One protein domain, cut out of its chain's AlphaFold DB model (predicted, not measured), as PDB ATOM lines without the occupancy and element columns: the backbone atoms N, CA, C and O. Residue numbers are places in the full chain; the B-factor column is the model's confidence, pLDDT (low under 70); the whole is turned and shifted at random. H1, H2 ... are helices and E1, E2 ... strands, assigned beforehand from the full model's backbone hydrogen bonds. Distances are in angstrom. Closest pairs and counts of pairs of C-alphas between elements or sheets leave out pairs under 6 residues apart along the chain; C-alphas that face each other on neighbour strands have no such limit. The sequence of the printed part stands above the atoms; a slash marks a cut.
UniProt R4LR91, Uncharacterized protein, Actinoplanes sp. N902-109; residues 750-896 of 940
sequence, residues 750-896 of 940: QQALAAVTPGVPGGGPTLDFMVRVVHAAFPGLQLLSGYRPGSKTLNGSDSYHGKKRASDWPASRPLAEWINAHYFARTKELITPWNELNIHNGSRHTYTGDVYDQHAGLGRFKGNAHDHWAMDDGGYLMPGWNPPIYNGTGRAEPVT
ATOM      1  N   GLN A 750     205.839 271.796 113.244       44.53
ATOM      2  CA  GLN A 750     205.564 271.828 114.678       44.53
ATOM      3  C   GLN A 750     204.683 273.015 115.111       44.53
ATOM      4  O   GLN A 750     203.860 272.852 116.004       44.53
ATOM      5  N   GLN A 751     204.808 274.187 114.476       48.19
ATOM      6  CA  GLN A 751     203.920 275.340 114.700       48.19
ATOM      7  C   GLN A 751     202.536 275.138 114.067       48.19
ATOM      8  O   GLN A 751     201.544 275.563 114.646       48.19
ATOM      9  N   ALA A 752     202.459 274.458 112.919       50.09
ATOM     10  CA  ALA A 752     201.197 274.060 112.304       50.09
ATOM     11  C   ALA A 752     200.469 273.027 113.180       50.09
ATOM     12  O   ALA A 752     199.309 273.230 113.525       50.09
ATOM     13  N   LEU A 753     201.171 271.978 113.628       47.41
ATOM     14  CA  LEU A 753     200.631 271.005 114.583       47.41
ATOM     15  C   LEU A 753     200.208 271.673 115.900       47.41
ATOM     16  O   LEU A 753     199.128 271.384 116.392       47.41
ATOM     17  N   ALA A 754     200.978 272.623 116.439       50.25
ATOM     18  CA  ALA A 754     200.603 273.360 117.653       50.25
ATOM     19  C   ALA A 754     199.390 274.306 117.492       50.25
ATOM     20  O   ALA A 754     198.903 274.823 118.494       50.25
ATOM     21  N   ALA A 755     198.907 274.542 116.267       49.97
ATOM     22  CA  ALA A 755     197.697 275.323 116.002       49.97
ATOM     23  C   ALA A 755     196.419 274.461 115.890       49.97
ATOM     24  O   ALA A 755     195.322 275.002 116.008       49.97
ATOM     25  N   VAL A 756     196.547 273.142 115.678       45.62
ATOM     26  CA  VAL A 756     195.416 272.186 115.624       45.62
ATOM     27  C   VAL A 756     195.413 271.167 116.768       45.62
ATOM     28  O   VAL A 756     194.355 270.666 117.138       45.62
ATOM     29  N   THR A 757     196.565 270.893 117.379       53.53
ATOM     30  CA  THR A 757     196.682 270.115 118.614       53.53
ATOM     31  C   THR A 757     196.552 271.066 119.808       53.53
ATOM     32  O   THR A 757     197.348 272.003 119.897       53.53
ATOM     33  N   PRO A 758     195.613 270.847 120.751       58.59
ATOM     34  CA  PRO A 758     195.497 271.674 121.949       58.59
ATOM     35  C   PRO A 758     196.833 271.785 122.692       58.59
ATOM     36  O   PRO A 758     197.514 270.783 122.924       58.59
ATOM     37  N   GLY A 759     197.213 273.013 123.050       63.38
ATOM     38  CA  GLY A 759     198.499 273.297 123.682       63.38
ATOM     39  C   GLY A 759     198.689 272.489 124.966       63.38
ATOM     40  O   GLY A 759     197.906 272.615 125.907       63.38
ATOM     41  N   VAL A 760     199.742 271.666 125.003       66.19
ATOM     42  CA  VAL A 760     200.171 270.982 126.230       66.19
ATOM     43  C   VAL A 760     200.578 272.057 127.251       66.19
ATOM     44  O   VAL A 760     201.359 272.938 126.882       66.19
ATOM     45  N   PRO A 761     200.067 272.025 128.499       65.94
ATOM     46  CA  PRO A 761     200.441 272.981 129.540       65.94
ATOM     47  C   PRO A 761     201.951 273.020 129.810       65.94
ATOM     48  O   PRO A 761     202.663 272.051 129.554       65.94
ATOM     49  N   GLY A 762     202.436 274.127 130.382       56.94
ATOM     50  CA  GLY A 762     203.864 274.314 130.682       56.94
ATOM     51  C   GLY A 762     204.456 273.258 131.625       56.94
ATOM     52  O   GLY A 762     205.601 272.874 131.438       56.94
ATOM     53  N   GLY A 763     203.661 272.736 132.569       65.81
ATOM     54  CA  GLY A 763     204.018 271.601 133.440       65.81
ATOM     55  C   GLY A 763     203.750 270.217 132.831       65.81
ATOM     56  O   GLY A 763     203.575 269.240 133.557       65.81
ATOM     57  N   GLY A 764     203.635 270.132 131.504       75.62
ATOM     58  CA  GLY A 764     203.414 268.885 130.784       75.62
ATOM     59  C   GLY A 764     201.956 268.382 130.744       75.62
ATOM     60  O   GLY A 764     201.013 269.053 131.176       75.62
ATOM     61  N   PRO A 765     201.749 267.194 130.146       77.62
ATOM     62  CA  PRO A 765     200.432 266.602 129.905       77.62
ATOM     63  C   PRO A 765     199.913 265.799 131.114       77.62
ATOM     64  O   PRO A 765     200.175 264.605 131.248       77.62
ATOM     65  N   THR A 766     199.124 266.435 131.983       90.31
ATOM     66  CA  THR A 766     198.427 265.749 133.090       90.31
ATOM     67  C   THR A 766     197.214 264.934 132.614       90.31
ATOM     68  O   THR A 766     196.755 265.062 131.475       90.31
ATOM     69  N   LEU A 767     196.619 264.144 133.514       93.94
ATOM     70  CA  LEU A 767     195.281 263.555 133.351       93.94
ATOM     71  C   LEU A 767     194.253 264.580 132.840       93.94
ATOM     72  O   LEU A 767     193.528 264.302 131.889       93.94
ATOM     73  N   ASP A 768     194.234 265.782 133.413       93.00
ATOM     74  CA  ASP A 768     193.281 266.852 133.076       93.00
ATOM     75  C   ASP A 768     193.582 267.524 131.724       93.00
ATOM     76  O   ASP A 768     192.775 268.306 131.209       93.00
ATOM     77  N   PHE A 769     194.751 267.247 131.139       94.12
ATOM     78  CA  PHE A 769     195.027 267.487 129.727       94.12
ATOM     79  C   PHE A 769     194.484 266.331 128.876       94.12
ATOM     80  O   PHE A 769     193.674 266.582 127.985       94.12
ATOM     81  N   MET A 770     194.852 265.078 129.178       95.75
ATOM     82  CA  MET A 770     194.432 263.896 128.406       95.75
ATOM     83  C   MET A 770     192.904 263.773 128.305       95.75
ATOM     84  O   MET A 770     192.371 263.708 127.200       95.75
ATOM     85  N   VAL A 771     192.186 263.858 129.429       96.31
ATOM     86  CA  VAL A 771     190.711 263.821 129.484       96.31
ATOM     87  C   VAL A 771     190.085 264.923 128.632       96.31
ATOM     88  O   VAL A 771     189.141 264.681 127.887       96.31
ATOM     89  N   ARG A 772     190.642 266.134 128.696       95.25
ATOM     90  CA  ARG A 772     190.144 267.307 127.968       95.25
ATOM     91  C   ARG A 772     190.316 267.162 126.461       95.25
ATOM     92  O   ARG A 772     189.386 267.474 125.722       95.25
ATOM     93  N   VAL A 773     191.478 266.692 125.998       95.12
ATOM     94  CA  VAL A 773     191.722 266.520 124.558       95.12
ATOM     95  C   VAL A 773     190.981 265.308 123.992       95.12
ATOM     96  O   VAL A 773     190.492 265.389 122.869       95.12
ATOM     97  N   VAL A 774     190.810 264.234 124.773       96.88
ATOM     98  CA  VAL A 774     189.988 263.078 124.376       96.88
ATOM     99  C   VAL A 774     188.514 263.455 124.302       96.88
ATOM    100  O   VAL A 774     187.910 263.228 123.261       96.88
ATOM    101  N   HIS A 775     187.933 264.103 125.318       97.00
ATOM    102  CA  HIS A 775     186.533 264.550 125.259       97.00
ATOM    103  C   HIS A 775     186.276 265.586 124.147       97.00
ATOM    104  O   HIS A 775     185.162 265.657 123.634       97.00
ATOM    105  N   ALA A 776     187.281 266.381 123.755       94.88
ATOM    106  CA  ALA A 776     187.165 267.322 122.639       94.88
ATOM    107  C   ALA A 776     187.144 266.628 121.262       94.88
ATOM    108  O   ALA A 776     186.445 267.091 120.364       94.88
ATOM    109  N   ALA A 777     187.887 265.528 121.091       95.50
ATOM    110  CA  ALA A 777     187.911 264.746 119.850       95.50
ATOM    111  C   ALA A 777     186.816 263.663 119.787       95.50
ATOM    112  O   ALA A 777     186.314 263.352 118.708       95.50
ATOM    113  N   PHE A 778     186.419 263.125 120.942       97.06
ATOM    114  CA  PHE A 778     185.425 262.065 121.114       97.06
ATOM    115  C   PHE A 778     184.391 262.457 122.189       97.06
ATOM    116  O   PHE A 778     184.412 261.917 123.302       97.06
ATOM    117  N   PRO A 779     183.474 263.402 121.895       96.44
ATOM    118  CA  PRO A 779     182.451 263.825 122.846       96.44
ATOM    119  C   PRO A 779     181.591 262.650 123.325       96.44
ATOM    120  O   PRO A 779     181.036 261.903 122.523       96.44
ATOM    121  N   GLY A 780     181.471 262.497 124.646       95.00
ATOM    122  CA  GLY A 780     180.701 261.418 125.272       95.00
ATOM    123  C   GLY A 780     181.451 260.093 125.461       95.00
ATOM    124  O   GLY A 780     180.869 259.167 126.023       95.00
ATOM    125  N   LEU A 781     182.725 259.982 125.058       96.94
ATOM    126  CA  LEU A 781     183.550 258.835 125.444       96.94
ATOM    127  C   LEU A 781     183.844 258.900 126.952       96.94
ATOM    128  O   LEU A 781     184.424 259.867 127.433       96.94
ATOM    129  N   GLN A 782     183.425 257.882 127.701       97.69
ATOM    130  CA  GLN A 782     183.567 257.839 129.158       97.69
ATOM    131  C   GLN A 782     185.006 257.500 129.577       97.69
ATOM    132  O   GLN A 782     185.556 256.512 129.107       97.69
ATOM    133  N   LEU A 783     185.583 258.240 130.527       97.50
ATOM    134  CA  LEU A 783     186.802 257.821 131.230       97.50
ATOM    135  C   LEU A 783     186.495 256.604 132.125       97.50
ATOM    136  O   LEU A 783     185.648 256.702 133.015       97.50
ATOM    137  N   LEU A 784     187.181 255.475 131.921       96.50
ATOM    138  CA  LEU A 784     187.031 254.280 132.767       96.50
ATOM    139  C   LEU A 784     187.830 254.399 134.066       96.50
ATOM    140  O   LEU A 784     187.360 253.992 135.126       96.50
ATOM    141  N   SER A 785     189.046 254.943 133.991       97.00
ATOM    142  CA  SER A 785     189.916 255.122 135.153       97.00
ATOM    143  C   SER A 785     190.928 256.249 134.922       97.00
ATOM    144  O   SER A 785     191.469 256.415 133.831       97.00
ATOM    145  N   GLY A 786     191.160 257.053 135.960       95.75
ATOM    146  CA  GLY A 786     192.035 258.227 135.930       95.75
ATOM    147  C   GLY A 786     193.079 258.174 137.040       95.75
ATOM    148  O   GLY A 786     193.847 257.220 137.141       95.75
ATOM    149  N   TYR A 787     193.114 259.196 137.893       96.25
ATOM    150  CA  TYR A 787     194.049 259.263 139.014       96.25
ATOM    151  C   TYR A 787     193.736 258.172 140.046       96.25
ATOM    152  O   TYR A 787     192.643 258.135 140.608       96.25
ATOM    153  N   ARG A 788     194.707 257.293 140.301       95.00
ATOM    154  CA  ARG A 788     194.644 256.227 141.313       95.00
ATOM    155  C   ARG A 788     195.872 256.356 142.224       95.00
ATOM    156  O   ARG A 788     196.840 255.618 142.027       95.00
ATOM    157  N   PRO A 789     195.910 257.330 143.151       93.62
ATOM    158  CA  PRO A 789     197.063 257.551 144.027       93.62
ATOM    159  C   PRO A 789     197.472 256.277 144.778       93.62
ATOM    160  O   PRO A 789     196.627 255.492 145.199       93.62
ATOM    161  N   GLY A 790     198.782 256.052 144.895       92.69
ATOM    162  CA  GLY A 790     199.355 254.828 145.468       92.69
ATOM    163  C   GLY A 790     199.240 253.566 144.598       92.69
ATOM    164  O   GLY A 790     199.750 252.523 145.005       92.69
ATOM    165  N   SER A 791     198.610 253.617 143.415       93.56
ATOM    166  CA  SER A 791     198.541 252.446 142.528       93.56
ATOM    167  C   SER A 791     199.921 252.040 142.008       93.56
ATOM    168  O   SER A 791     200.697 252.858 141.507       93.56
ATOM    169  N   LYS A 792     200.209 250.742 142.110       93.31
ATOM    170  CA  LYS A 792     201.440 250.118 141.625       93.31
ATOM    171  C   LYS A 792     201.173 249.288 140.368       93.31
ATOM    172  O   LYS A 792     200.072 248.775 140.177       93.31
ATOM    173  N   THR A 793     202.181 249.149 139.519       89.75
ATOM    174  CA  THR A 793     202.224 248.173 138.420       89.75
ATOM    175  C   THR A 793     202.463 246.753 138.953       89.75
ATOM    176  O   THR A 793     202.801 246.559 140.121       89.75
ATOM    177  N   LEU A 794     202.330 245.733 138.094       83.50
ATOM    178  CA  LEU A 794     202.491 244.314 138.468       83.50
ATOM    179  C   LEU A 794     203.861 243.964 139.084       83.50
ATOM    180  O   LEU A 794     203.967 242.991 139.824       83.50
ATOM    181  N   ASN A 795     204.900 244.749 138.789       85.94
ATOM    182  CA  ASN A 795     206.253 244.620 139.339       85.94
ATOM    183  C   ASN A 795     206.513 245.516 140.574       85.94
ATOM    184  O   ASN A 795     207.656 245.625 141.009       85.94
ATOM    185  N   GLY A 796     205.490 246.175 141.130       89.81
ATOM    186  CA  GLY A 796     205.591 246.995 142.346       89.81
ATOM    187  C   GLY A 796     206.074 248.440 142.153       89.81
ATOM    188  O   GLY A 796     206.074 249.205 143.118       89.81
ATOM    189  N   SER A 797     206.446 248.847 140.934       91.06
ATOM    190  CA  SER A 797     206.747 250.249 140.600       91.06
ATOM    191  C   SER A 797     205.484 251.125 140.657       91.06
ATOM    192  O   SER A 797     204.368 250.615 140.598       91.06
ATOM    193  N   ASP A 798     205.619 252.448 140.776       91.69
ATOM    194  CA  ASP A 798     204.458 253.348 140.696       91.69
ATOM    195  C   ASP A 798     203.832 253.339 139.302       91.69
ATOM    196  O   ASP A 798     204.507 253.593 138.304       91.69
ATOM    197  N   SER A 799     202.519 253.112 139.241       94.44
ATOM    198  CA  SER A 799     201.759 253.259 138.003       94.44
ATOM    199  C   SER A 799     201.676 254.728 137.592       94.44
ATOM    200  O   SER A 799     201.556 255.622 138.433       94.44
ATOM    201  N   TYR A 800     201.618 254.992 136.287       95.69
ATOM    202  CA  TYR A 800     201.306 256.322 135.762       95.69
ATOM    203  C   TYR A 800     199.945 256.853 136.265       95.69
ATOM    204  O   TYR A 800     199.782 258.067 136.412       95.69
ATOM    205  N   HIS A 801     199.002 255.982 136.656       96.19
ATOM    206  CA  HIS A 801     197.780 256.398 137.363       96.19
ATOM    207  C   HIS A 801     198.052 256.945 138.767       96.19
ATOM    208  O   HIS A 801     197.357 257.861 139.198       96.19
ATOM    209  N   GLY A 802     199.063 256.430 139.468       94.06
ATOM    210  CA  GLY A 802     199.544 256.971 140.741       94.06
ATOM    211  C   GLY A 802     200.195 258.347 140.604       94.06
ATOM    212  O   GLY A 802     200.195 259.114 141.561       94.06
ATOM    213  N   LYS A 803     200.667 258.697 139.397       93.12
ATOM    214  CA  LYS A 803     201.371 259.954 139.083       93.12
ATOM    215  C   LYS A 803     200.525 261.004 138.333       93.12
ATOM    216  O   LYS A 803     201.089 261.931 137.767       93.12
ATOM    217  N   LYS A 804     199.188 260.866 138.273       94.62
ATOM    218  CA  LYS A 804     198.277 261.703 137.436       94.62
ATOM    219  C   LYS A 804     198.656 261.743 135.939       94.62
ATOM    220  O   LYS A 804     198.349 262.711 135.247       94.62
ATOM    221  N   ARG A 805     199.311 260.694 135.432       94.38
ATOM    222  CA  ARG A 805     199.929 260.632 134.094       94.38
ATOM    223  C   ARG A 805     199.335 259.593 133.145       94.38
ATOM    224  O   ARG A 805     199.808 259.508 132.017       94.38
ATOM    225  N   ALA A 806     198.306 258.852 133.563       96.81
ATOM    226  CA  ALA A 806     197.579 257.915 132.707       96.81
ATOM    227  C   ALA A 806     196.056 258.035 132.805       96.81
ATOM    228  O   ALA A 806     195.518 258.486 133.820       96.81
ATOM    229  N   SER A 807     195.389 257.586 131.742       97.69
ATOM    230  CA  SER A 807     193.936 257.524 131.580       97.69
ATOM    231  C   SER A 807     193.533 256.247 130.834       97.69
ATOM    232  O   SER A 807     194.136 255.923 129.812       97.69
ATOM    233  N   ASP A 808     192.516 255.549 131.341       98.06
ATOM    234  CA  ASP A 808     191.957 254.328 130.751       98.06
ATOM    235  C   ASP A 808     190.617 254.640 130.073       98.06
ATOM    236  O   ASP A 808     189.729 255.236 130.694       98.06
ATOM    237  N   TRP A 809     190.444 254.195 128.829       98.19
ATOM    238  CA  TRP A 809     189.264 254.467 127.997       98.19
ATOM    239  C   TRP A 809     188.651 253.172 127.436       98.19
ATOM    240  O   TRP A 809     189.368 252.185 127.285       98.19
ATOM    241  N   PRO A 810     187.349 253.130 127.093       97.69
ATOM    242  CA  PRO A 810     186.742 251.977 126.433       97.69
ATOM    243  C   PRO A 810     187.472 251.692 125.122       97.69
ATOM    244  O   PRO A 810     187.687 252.626 124.352       97.69
ATOM    245  N   ALA A 811     187.832 250.428 124.872       97.06
ATOM    246  CA  ALA A 811     188.635 250.047 123.711       97.06
ATOM    247  C   ALA A 811     188.044 250.592 122.399       97.06
ATOM    248  O   ALA A 811     186.987 250.154 121.933       97.06
ATOM    249  N   SER A 812     188.745 251.548 121.799       97.62
ATOM    250  CA  SER A 812     188.259 252.395 120.721       97.62
ATOM    251  C   SER A 812     189.372 252.595 119.703       97.62
ATOM    252  O   SER A 812     190.201 253.499 119.802       97.62
ATOM    253  N   ARG A 813     189.365 251.770 118.650       97.44
ATOM    254  CA  ARG A 813     190.345 251.872 117.561       97.44
ATOM    255  C   ARG A 813     190.483 253.306 117.008       97.44
ATOM    256  O   ARG A 813     191.622 253.727 116.820       97.44
ATOM    257  N   PRO A 814     189.401 254.100 116.831       98.19
ATOM    258  CA  PRO A 814     189.519 255.508 116.449       98.19
ATOM    259  C   PRO A 814     190.266 256.381 117.467       98.19
ATOM    260  O   PRO A 814     191.024 257.257 117.053       98.19
ATOM    261  N   LEU A 815     190.103 256.150 118.778       97.94
ATOM    262  CA  LEU A 815     190.880 256.845 119.813       97.94
ATOM    263  C   LEU A 815     192.359 256.464 119.716       97.94
ATOM    264  O   LEU A 815     193.215 257.346 119.662       97.94
ATOM    265  N   ALA A 816     192.658 255.167 119.644       98.06
ATOM    266  CA  ALA A 816     194.019 254.665 119.508       98.06
ATOM    267  C   ALA A 816     194.714 255.235 118.254       98.06
ATOM    268  O   ALA A 816     195.837 255.738 118.341       98.06
ATOM    269  N   GLU A 817     194.040 255.238 117.100       97.81
ATOM    270  CA  GLU A 817     194.530 255.832 115.846       97.81
ATOM    271  C   GLU A 817     194.695 257.363 115.951       97.81
ATOM    272  O   GLU A 817     195.680 257.913 115.455       97.81
ATOM    273  N   TRP A 818     193.809 258.060 116.670       98.00
ATOM    274  CA  TRP A 818     193.910 259.505 116.903       98.00
ATOM    275  C   TRP A 818     195.059 259.891 117.849       98.00
ATOM    276  O   TRP A 818     195.798 260.831 117.542       98.00
ATOM    277  N   ILE A 819     195.280 259.151 118.944       97.06
ATOM    278  CA  ILE A 819     196.445 259.336 119.830       97.06
ATOM    279  C   ILE A 819     197.738 259.121 119.029       97.06
ATOM    280  O   ILE A 819     198.678 259.915 119.123       97.06
ATOM    281  N   ASN A 820     197.755 258.093 118.177       96.88
ATOM    282  CA  ASN A 820     198.850 257.813 117.252       96.88
ATOM    283  C   ASN A 820     199.102 258.928 116.228       96.88
ATOM    284  O   ASN A 820     200.250 259.138 115.847       96.88
ATOM    285  N   ALA A 821     198.072 259.645 115.779       95.69
ATOM    286  CA  ALA A 821     198.236 260.747 114.834       95.69
ATOM    287  C   ALA A 821     198.752 262.041 115.496       95.69
ATOM    288  O   ALA A 821     199.534 262.766 114.882       95.69
ATOM    289  N   HIS A 822     198.347 262.332 116.740       95.25
ATOM    290  CA  HIS A 822     198.564 263.649 117.366       95.25
ATOM    291  C   HIS A 822     199.634 263.671 118.469       95.25
ATOM    292  O   HIS A 822     200.262 264.710 118.686       95.25
ATOM    293  N   TYR A 823     199.865 262.549 119.163       95.31
ATOM    294  CA  TYR A 823     200.696 262.503 120.375       95.31
ATOM    295  C   TYR A 823     201.809 261.453 120.354       95.31
ATOM    296  O   TYR A 823     202.536 261.359 121.336       95.31
ATOM    297  N   PHE A 824     202.001 260.718 119.249       94.81
ATOM    298  CA  PHE A 824     202.933 259.582 119.139       94.81
ATOM    299  C   PHE A 824     204.254 259.763 119.904       94.81
ATOM    300  O   PHE A 824     204.493 259.064 120.879       94.81
ATOM    301  N   ALA A 825     205.061 260.763 119.534       92.00
ATOM    302  CA  ALA A 825     206.382 261.024 120.121       92.00
ATOM    303  C   ALA A 825     206.368 261.646 121.540       92.00
ATOM    304  O   ALA A 825     207.424 261.972 122.074       92.00
ATOM    305  N   ARG A 826     205.190 261.863 122.138       92.06
ATOM    306  CA  ARG A 826     204.986 262.362 123.517       92.06
ATOM    307  C   ARG A 826     204.306 261.333 124.429       92.06
ATOM    308  O   ARG A 826     204.263 261.519 125.645       92.06
ATOM    309  N   THR A 827     203.776 260.266 123.844       95.38
ATOM    310  CA  THR A 827     203.122 259.167 124.546       95.38
ATOM    311  C   THR A 827     204.174 258.240 125.149       95.38
ATOM    312  O   THR A 827     204.991 257.653 124.434       95.38
ATOM    313  N   LYS A 828     204.147 258.099 126.476       96.00
ATOM    314  CA  LYS A 828     205.034 257.197 127.218       96.00
ATOM    315  C   LYS A 828     204.620 255.749 127.032       96.00
ATOM    316  O   LYS A 828     205.475 254.893 126.826       96.00
ATOM    317  N   GLU A 829     203.314 255.518 127.070       96.81
ATOM    318  CA  GLU A 829     202.684 254.209 127.014       96.81
ATOM    319  C   GLU A 829     201.321 254.358 126.322       96.81
ATOM    320  O   GLU A 829     200.523 255.225 126.679       96.81
ATOM    321  N   LEU A 830     201.059 253.540 125.307       97.94
ATOM    322  CA  LEU A 830     199.717 253.316 124.775       97.94
ATOM    323  C   LEU A 830     199.539 251.812 124.626       97.94
ATOM    324  O   LEU A 830     200.225 251.199 123.803       97.94
ATOM    325  N   ILE A 831     198.646 251.243 125.431       97.88
ATOM    326  CA  ILE A 831     198.332 249.816 125.431       97.88
ATOM    327  C   ILE A 831     196.856 249.662 125.087       97.88
ATOM    328  O   ILE A 831     195.984 250.169 125.785       97.88
ATOM    329  N   THR A 832     196.595 248.978 123.983       97.88
ATOM    330  CA  THR A 832     195.275 248.771 123.382       97.88
ATOM    331  C   THR A 832     195.161 247.318 122.902       97.88
ATOM    332  O   THR A 832     196.192 246.645 122.743       97.88
ATOM    333  N   PRO A 833     193.950 246.832 122.573       97.38
ATOM    334  CA  PRO A 833     193.762 245.543 121.900       97.38
ATOM    335  C   PRO A 833     194.405 245.433 120.504       97.38
ATOM    336  O   PRO A 833     194.430 244.344 119.934       97.38
ATOM    337  N   TRP A 834     194.895 246.535 119.925       97.62
ATOM    338  CA  TRP A 834     195.489 246.588 118.587       97.62
ATOM    339  C   TRP A 834     196.994 246.794 118.705       97.62
ATOM    340  O   TRP A 834     197.493 247.916 118.784       97.62
ATOM    341  N   ASN A 835     197.742 245.692 118.737       96.19
ATOM    342  CA  ASN A 835     199.185 245.726 118.978       96.19
ATOM    343  C   ASN A 835     199.982 246.504 117.911       96.19
ATOM    344  O   ASN A 835     201.083 246.966 118.191       96.19
ATOM    345  N   GLU A 836     199.426 246.728 116.716       97.38
ATOM    346  CA  GLU A 836     200.006 247.625 115.711       97.38
ATOM    347  C   GLU A 836     199.902 249.120 116.080       97.38
ATOM    348  O   GLU A 836     200.701 249.937 115.612       97.38
ATOM    349  N   LEU A 837     198.942 249.487 116.936       97.75
ATOM    350  CA  LEU A 837     198.710 250.849 117.428       97.75
ATOM    351  C   LEU A 837     199.475 251.163 118.721       97.75
ATOM    352  O   LEU A 837     199.572 252.332 119.090       97.75
ATOM    353  N   ASN A 838     200.038 250.157 119.386       98.19
ATOM    354  CA  ASN A 838     200.639 250.306 120.706       98.19
ATOM    355  C   ASN A 838     201.988 251.057 120.682       98.19
ATOM    356  O   ASN A 838     202.774 250.970 119.728       98.19
ATOM    357  N   ILE A 839     202.237 251.834 121.744       98.00
ATOM    358  CA  ILE A 839     203.371 252.764 121.877       98.00
ATOM    359  C   ILE A 839     204.090 252.517 123.208       98.00
ATOM    360  O   ILE A 839     203.447 252.315 124.240       98.00
ATOM    361  N   HIS A 840     205.420 252.582 123.198       97.00
ATOM    362  CA  HIS A 840     206.258 252.665 124.394       97.00
ATOM    363  C   HIS A 840     207.416 253.642 124.133       97.00
ATOM    364  O   HIS A 840     208.064 253.550 123.090       97.00
ATOM    365  N   ASN A 841     207.666 254.594 125.041       95.44
ATOM    366  CA  ASN A 841     208.663 255.673 124.890       95.44
ATOM    367  C   ASN A 841     208.639 256.342 123.495       95.44
ATOM    368  O   ASN A 841     209.650 256.405 122.792       95.44
ATOM    369  N   GLY A 842     207.458 256.782 123.046       94.75
ATOM    370  CA  GLY A 842     207.284 257.446 121.750       94.75
ATOM    371  C   GLY A 842     207.592 256.596 120.507       94.75
ATOM    372  O   GLY A 842     207.768 257.155 119.426       94.75
ATOM    373  N   SER A 843     207.679 255.269 120.648       96.31
ATOM    374  CA  SER A 843     208.022 254.306 119.590       96.31
ATOM    375  C   SER A 843     206.983 253.181 119.492       96.31
ATOM    376  O   SER A 843     206.322 252.868 120.479       96.31
ATOM    377  N   ARG A 844     206.837 252.538 118.321       97.88
ATOM    378  CA  ARG A 844     205.958 251.358 118.147       97.88
ATOM    379  C   ARG A 844     206.403 250.235 119.087       97.88
ATOM    380  O   ARG A 844     207.591 249.914 119.106       97.88
ATOM    381  N   HIS A 845     205.473 249.612 119.811       97.56
ATOM    382  CA  HIS A 845     205.798 248.521 120.731       97.56
ATOM    383  C   HIS A 845     204.708 247.446 120.782       97.56
ATOM    384  O   HIS A 845     203.546 247.751 121.028       97.56
ATOM    385  N   THR A 846     205.098 246.182 120.612       97.44
ATOM    386  CA  THR A 846     204.200 245.023 120.708       97.44
ATOM    387  C   THR A 846     204.203 244.483 122.138       97.44
ATOM    388  O   THR A 846     205.119 243.755 122.521       97.44
ATOM    389  N   TYR A 847     203.175 244.802 122.925       95.44
ATOM    390  CA  TYR A 847     203.013 244.240 124.271       95.44
ATOM    391  C   TYR A 847     202.630 242.757 124.195       95.44
ATOM    392  O   TYR A 847     201.943 242.321 123.270       95.44
ATOM    393  N   THR A 848     203.056 241.964 125.179       94.88
ATOM    394  CA  THR A 848     202.778 240.518 125.257       94.88
ATOM    395  C   THR A 848     202.538 240.070 126.704       94.88
ATOM    396  O   THR A 848     202.797 240.821 127.647       94.88
ATOM    397  N   GLY A 849     202.023 238.849 126.888       94.06
ATOM    398  CA  GLY A 849     201.747 238.268 128.207       94.06
ATOM    399  C   GLY A 849     200.665 239.020 128.992       94.06
ATOM    400  O   GLY A 849     199.824 239.695 128.403       94.06
ATOM    401  N   ASP A 850     200.716 238.930 130.327       91.62
ATOM    402  CA  ASP A 850     199.723 239.528 131.238       91.62
ATOM    403  C   ASP A 850     199.438 241.013 130.955       91.62
ATOM    404  O   ASP A 850     198.291 241.440 131.058       91.62
ATOM    405  N   VAL A 851     200.455 241.799 130.575       91.38
ATOM    406  CA  VAL A 851     200.284 243.229 130.271       91.38
ATOM    407  C   VAL A 851     199.405 243.421 129.037       91.38
ATOM    408  O   VAL A 851     198.520 244.268 129.051       91.38
ATOM    409  N   TYR A 852     199.584 242.619 127.986       94.44
ATOM    410  CA  TYR A 852     198.701 242.682 126.822       94.44
ATOM    411  C   TYR A 852     197.313 242.116 127.134       94.44
ATOM    412  O   TYR A 852     196.313 242.759 126.820       94.44
ATOM    413  N   ASP A 853     197.234 240.969 127.811       92.69
ATOM    414  CA  ASP A 853     195.959 240.313 128.120       92.69
ATOM    415  C   ASP A 853     195.028 241.206 128.963       92.69
ATOM    416  O   ASP A 853     193.814 241.202 128.739       92.69
ATOM    417  N   GLN A 854     195.584 242.023 129.871       90.88
ATOM    418  CA  GLN A 854     194.842 243.003 130.680       90.88
ATOM    419  C   GLN A 854     194.138 244.097 129.873       90.88
ATOM    420  O   GLN A 854     193.083 244.560 130.305       90.88
ATOM    421  N   HIS A 855     194.703 244.501 128.734       93.81
ATOM    422  CA  HIS A 855     194.219 245.618 127.912       93.81
ATOM    423  C   HIS A 855     193.464 245.132 126.668       93.81
ATOM    424  O   HIS A 855     192.472 245.731 126.264       93.81
ATOM    425  N   ALA A 856     193.866 243.988 126.109       91.38
ATOM    426  CA  ALA A 856     193.154 243.296 125.037       91.38
ATOM    427  C   ALA A 856     191.884 242.565 125.520       91.38
ATOM    428  O   ALA A 856     191.081 242.119 124.700       91.38
ATOM    429  N   GLY A 857     191.688 242.422 126.838       87.50
ATOM    430  CA  GLY A 857     190.556 241.696 127.417       87.50
ATOM    431  C   GLY A 857     190.618 240.193 127.131       87.50
ATOM    432  O   GLY A 857     189.601 239.585 126.782       87.50
ATOM    433  N   LEU A 858     191.810 239.599 127.246       85.94
ATOM    434  CA  LEU A 858     192.097 238.195 126.939       85.94
ATOM    435  C   LEU A 858     192.408 237.381 128.206       85.94
ATOM    436  O   LEU A 858     192.521 237.912 129.313       85.94
ATOM    437  N   GLY A 859     192.509 236.059 128.044       87.94
ATOM    438  CA  GLY A 859     192.886 235.136 129.115       87.94
ATOM    439  C   GLY A 859     192.025 235.297 130.374       87.94
ATOM    440  O   GLY A 859     190.798 235.200 130.325       87.94
ATOM    441  N   ARG A 860     192.688 235.563 131.506       84.69
ATOM    442  CA  ARG A 860     192.053 235.783 132.820       84.69
ATOM    443  C   ARG A 860     191.401 237.163 132.998       84.69
ATOM    444  O   ARG A 860     190.699 237.362 133.982       84.69
ATOM    445  N   PHE A 861     191.591 238.087 132.057       84.44
ATOM    446  CA  PHE A 861     191.066 239.462 132.093       84.44
ATOM    447  C   PHE A 861     189.918 239.676 131.093       84.44
ATOM    448  O   PHE A 861     189.646 240.794 130.653       84.44
ATOM    449  N   LYS A 862     189.235 238.590 130.704       87.12
ATOM    450  CA  LYS A 862     188.183 238.611 129.686       87.12
ATOM    451  C   LYS A 862     187.058 239.592 130.033       87.12
ATOM    452  O   LYS A 862     186.358 239.415 131.023       87.12
ATOM    453  N   GLY A 863     186.867 240.587 129.165       86.75
ATOM    454  CA  GLY A 863     185.903 241.681 129.343       86.75
ATOM    455  C   GLY A 863     186.529 243.024 129.738       86.75
ATOM    456  O   GLY A 863     185.882 244.048 129.563       86.75
ATOM    457  N   ASN A 864     187.791 243.051 130.177       91.12
ATOM    458  CA  ASN A 864     188.515 244.275 130.546       91.12
ATOM    459  C   ASN A 864     189.225 244.941 129.343       91.12
ATOM    460  O   ASN A 864     190.350 245.417 129.465       91.12
ATOM    461  N   ALA A 865     188.617 244.929 128.153       95.19
ATOM    462  CA  ALA A 865     189.240 245.514 126.964       95.19
ATOM    463  C   ALA A 865     189.204 247.052 127.031       95.19
ATOM    464  O   ALA A 865     188.122 247.646 127.015       95.19
ATOM    465  N   HIS A 866     190.371 247.693 127.107       97.75
ATOM    466  CA  HIS A 866     190.497 249.142 127.282       97.75
ATOM    467  C   HIS A 866     191.770 249.697 126.630       97.75
ATOM    468  O   HIS A 866     192.766 248.989 126.482       97.75
ATOM    469  N   ASP A 867     191.721 250.979 126.271       98.06
ATOM    470  CA  ASP A 867     192.867 251.742 125.787       98.06
ATOM    471  C   ASP A 867     193.476 252.510 126.966       98.06
ATOM    472  O   ASP A 867     192.909 253.498 127.443       98.06
ATOM    473  N   HIS A 868     194.628 252.048 127.447       98.06
ATOM    474  CA  HIS A 868     195.429 252.733 128.454       98.06
ATOM    475  C   HIS A 868     196.382 253.712 127.770       98.06
ATOM    476  O   HIS A 868     197.253 253.293 127.006       98.06
ATOM    477  N   TRP A 869     196.244 255.007 128.058       98.06
ATOM    478  CA  TRP A 869     197.119 256.058 127.538       98.06
ATOM    479  C   TRP A 869     197.837 256.787 128.672       98.06
ATOM    480  O   TRP A 869     197.186 257.409 129.516       98.06
ATOM    481  N   ALA A 870     199.173 256.751 128.650       96.50
ATOM    482  CA  ALA A 870     200.047 257.513 129.531       96.50
ATOM    483  C   ALA A 870     201.035 258.391 128.751       96.50
ATOM    484  O   ALA A 870     201.594 257.994 127.724       96.50
ATOM    485  N   MET A 871     201.304 259.585 129.272       93.44
ATOM    486  CA  MET A 871     202.189 260.572 128.644       93.44
ATOM    487  C   MET A 871     203.522 260.702 129.387       93.44
ATOM    488  O   MET A 871     203.624 260.371 130.575       93.44
ATOM    489  N   ASP A 872     204.572 261.147 128.688       81.31
ATOM    490  CA  ASP A 872     205.885 261.288 129.327       81.31
ATOM    491  C   ASP A 872     205.917 262.440 130.348       81.31
ATOM    492  O   ASP A 872     205.020 263.287 130.363       81.31
ATOM    493  N   ASP A 873     206.894 262.420 131.255       65.25
ATOM    494  CA  ASP A 873     206.949 263.343 132.395       65.25
ATOM    495  C   ASP A 873     206.957 264.816 131.976       65.25
ATOM    496  O   ASP A 873     207.684 265.193 131.059       65.25
ATOM    497  N   GLY A 874     206.164 265.624 132.699       54.72
ATOM    498  CA  GLY A 874     206.461 266.991 133.175       54.72
ATOM    499  C   GLY A 874     206.877 268.095 132.195       54.72
ATOM    500  O   GLY A 874     206.987 269.244 132.608       54.72
ATOM    501  N   GLY A 875     207.084 267.783 130.918       43.69
ATOM    502  CA  GLY A 875     207.905 268.578 130.013       43.69
ATOM    503  C   GLY A 875     209.402 268.286 130.187       43.69
ATOM    504  O   GLY A 875     209.993 268.598 131.212       43.69
ATOM    505  N   TYR A 876     210.046 267.779 129.135       42.78
ATOM    506  CA  TYR A 876     211.466 268.065 128.914       42.78
ATOM    507  C   TYR A 876     211.584 269.442 128.264       42.78
ATOM    508  O   TYR A 876     210.852 269.755 127.315       42.78
ATOM    509  N   LEU A 877     212.531 270.248 128.736       45.56
ATOM    510  CA  LEU A 877     212.901 271.489 128.068       45.56
ATOM    511  C   LEU A 877     213.562 271.193 126.712       45.56
ATOM    512  O   LEU A 877     214.171 270.139 126.507       45.56
ATOM    513  N   MET A 878     213.443 272.126 125.762       46.41
ATOM    514  CA  MET A 878     214.179 272.011 124.497       46.41
ATOM    515  C   MET A 878     215.689 272.005 124.790       46.41
ATOM    516  O   MET A 878     216.125 272.830 125.592       46.41
ATOM    517  N   PRO A 879     216.495 271.131 124.152       50.03
ATOM    518  CA  PRO A 879     217.923 271.028 124.438       50.03
ATOM    519  C   PRO A 879     218.645 272.381 124.441       50.03
ATOM    520  O   PRO A 879     218.668 273.087 123.433       50.03
ATOM    521  N   GLY A 880     219.226 272.732 125.588       46.84
ATOM    522  CA  GLY A 880     219.915 274.000 125.823       46.84
ATOM    523  C   GLY A 880     219.055 275.179 126.322       46.84
ATOM    524  O   GLY A 880     219.619 276.242 126.571       46.84
ATOM    525  N   TRP A 881     217.724 275.057 126.433       42.84
ATOM    526  CA  TRP A 881     216.804 276.182 126.689       42.84
ATOM    527  C   TRP A 881     216.053 276.056 128.025       42.84
ATOM    528  O   TRP A 881     215.030 275.378 128.093       42.84
ATOM    529  N   ASN A 882     216.501 276.765 129.066       59.81
ATOM    530  CA  ASN A 882     215.930 276.732 130.418       59.81
ATOM    531  C   ASN A 882     215.476 278.145 130.866       59.81
ATOM    532  O   ASN A 882     216.290 278.910 131.388       59.81
ATOM    533  N   PRO A 883     214.214 278.551 130.599       47.19
ATOM    534  CA  PRO A 883     213.768 279.944 130.698       47.19
ATOM    535  C   PRO A 883     214.087 280.611 132.051       47.19
ATOM    536  O   PRO A 883     213.706 280.069 133.085       47.19
ATOM    537  N   PRO A 884     214.711 281.808 132.078       51.09
ATOM    538  CA  PRO A 884     214.998 282.708 130.952       51.09
ATOM    539  C   PRO A 884     216.365 282.494 130.261       51.09
ATOM    540  O   PRO A 884     216.759 283.317 129.435       51.09
ATOM    541  N   ILE A 885     217.110 281.437 130.592       43.06
ATOM    542  CA  ILE A 885     218.521 281.244 130.224       43.06
ATOM    543  C   ILE A 885     218.679 280.174 129.130       43.06
ATOM    544  O   ILE A 885     218.233 279.039 129.263       43.06
ATOM    545  N   TYR A 886     219.396 280.502 128.053       62.44
ATOM    546  CA  TYR A 886     219.914 279.497 127.119       62.44
ATOM    547  C   TYR A 886     221.319 279.073 127.566       62.44
ATOM    548  O   TYR A 886     222.243 279.886 127.528       62.44
ATOM    549  N   ASN A 887     221.480 277.825 128.013       65.31
ATOM    550  CA  ASN A 887     222.744 277.284 128.532       65.31
ATOM    551  C   ASN A 887     223.551 276.495 127.478       65.31
ATOM    552  O   ASN A 887     224.731 276.224 127.685       65.31
ATOM    553  N   GLY A 888     222.948 276.170 126.328       54.75
ATOM    554  CA  GLY A 888     223.650 275.648 125.149       54.75
ATOM    555  C   GLY A 888     224.230 274.232 125.268       54.75
ATOM    556  O   GLY A 888     225.046 273.855 124.429       54.75
ATOM    557  N   THR A 889     223.817 273.433 126.255       66.44
ATOM    558  CA  THR A 889     224.382 272.093 126.538       66.44
ATOM    559  C   THR A 889     224.141 271.044 125.445       66.44
ATOM    560  O   THR A 889     224.812 270.011 125.418       66.44
ATOM    561  N   GLY A 890     223.180 271.275 124.541       53.06
ATOM    562  CA  GLY A 890     222.881 270.394 123.405       53.06
ATOM    563  C   GLY A 890     222.289 269.029 123.780       53.06
ATOM    564  O   GLY A 890     222.153 268.164 122.916       53.06
ATOM    565  N   ARG A 891     221.927 268.823 125.052       48.38
ATOM    566  CA  ARG A 891     221.289 267.607 125.577       48.38
ATOM    567  C   ARG A 891     219.888 267.942 126.088       48.38
ATOM    568  O   ARG A 891     219.615 269.091 126.415       48.38
ATOM    569  N   ALA A 892     218.996 266.955 126.129       48.78
ATOM    570  CA  ALA A 892     217.711 267.123 126.802       48.78
ATOM    571  C   ALA A 892     217.956 267.191 128.314       48.78
ATOM    572  O   ALA A 892     218.555 266.276 128.881       48.78
ATOM    573  N   GLU A 893     217.518 268.275 128.946       46.69
ATOM    574  CA  GLU A 893     217.661 268.476 130.386       46.69
ATOM    575  C   GLU A 893     216.347 268.076 131.067       46.69
ATOM    576  O   GLU A 893     215.283 268.538 130.634       46.69
ATOM    577  N   PRO A 894     216.378 267.179 132.072       48.09
ATOM    578  CA  PRO A 894     215.182 266.842 132.825       48.09
ATOM    579  C   PRO A 894     214.711 268.086 133.579       48.09
ATOM    580  O   PRO A 894     215.507 268.763 134.226       48.09
ATOM    581  N   VAL A 895     213.411 268.377 133.515       52.28
ATOM    582  CA  VAL A 895     212.810 269.305 134.473       52.28
ATOM    583  C   VAL A 895     212.657 268.536 135.774       52.28
ATOM    584  O   VAL A 895     211.756 267.710 135.913       52.28
ATOM    585  N   THR A 896     213.589 268.784 136.691       47.31
ATOM    586  CA  THR A 896     213.557 268.312 138.072       47.31
ATOM    587  C   THR A 896     212.154 268.548 138.662       47.31
ATOM    588  O   THR A 896     211.682 269.690 138.636       47.31
TER     589      THR A 896
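This is residues 750 to 896 of the 940 residues of an uncharacterized protein of Actinoplanes sp. N902-109 (UniProt R4LR91). With little regular structure, a small antiparallel sheet, E1 E3 E2, has H2 and H3 over one face, H4 on the other, and a tail, residues 872 to 896. The 147 printed residues run H1 H2 E1 H3 E2 H4 E3, mixed, with 52 in named elements. The whole is compact, radius of gyration of the C-alphas 16.1 A, spanning 52 by 34 by 27 A.

H1, residues 750 to 756, is not on the sheet. H2, residues 767 to 777, is on it; its closest C-alpha to E1, residues 806 to 810, is Leu 767 to Ala 806, 6.1 A. H3, residues 813 to 822, on the same face, runs along E3, residues 866 to 871, at 4 degrees on the local plane. E1, H3 and E2, residues 827 to 831, form a split strand-helix-strand unit, E3 between the strands, with a right-handed crossover. H4, residues 849 to 856, is on the opposite face; the C-alphas of His 855 and His 866 of E3 are closest, 5.2 A. N 807 and O 869, 2.9 A, and N 870 and O 829, 2.8 A, are within hydrogen-bond range. Every O i to N i+4 pair is within range in H3; H1 has 2 of 3, H2 6 of 7, H4 3 of 4.

H1 begins at C-alpha 750 (205.564, 271.828, 114.678); E3, 16.4 A long, ends at C-alpha 871 (202.189, 260.572, 128.644).

The C-alphas farthest apart, Gly 859 and Ile 885, are 52.8 A apart. The printed part has no cut. Links H2 to E1 and E2 to H4 are long. The model's pLDDT is under 70 at residues 750 to 763 and 873 to 896.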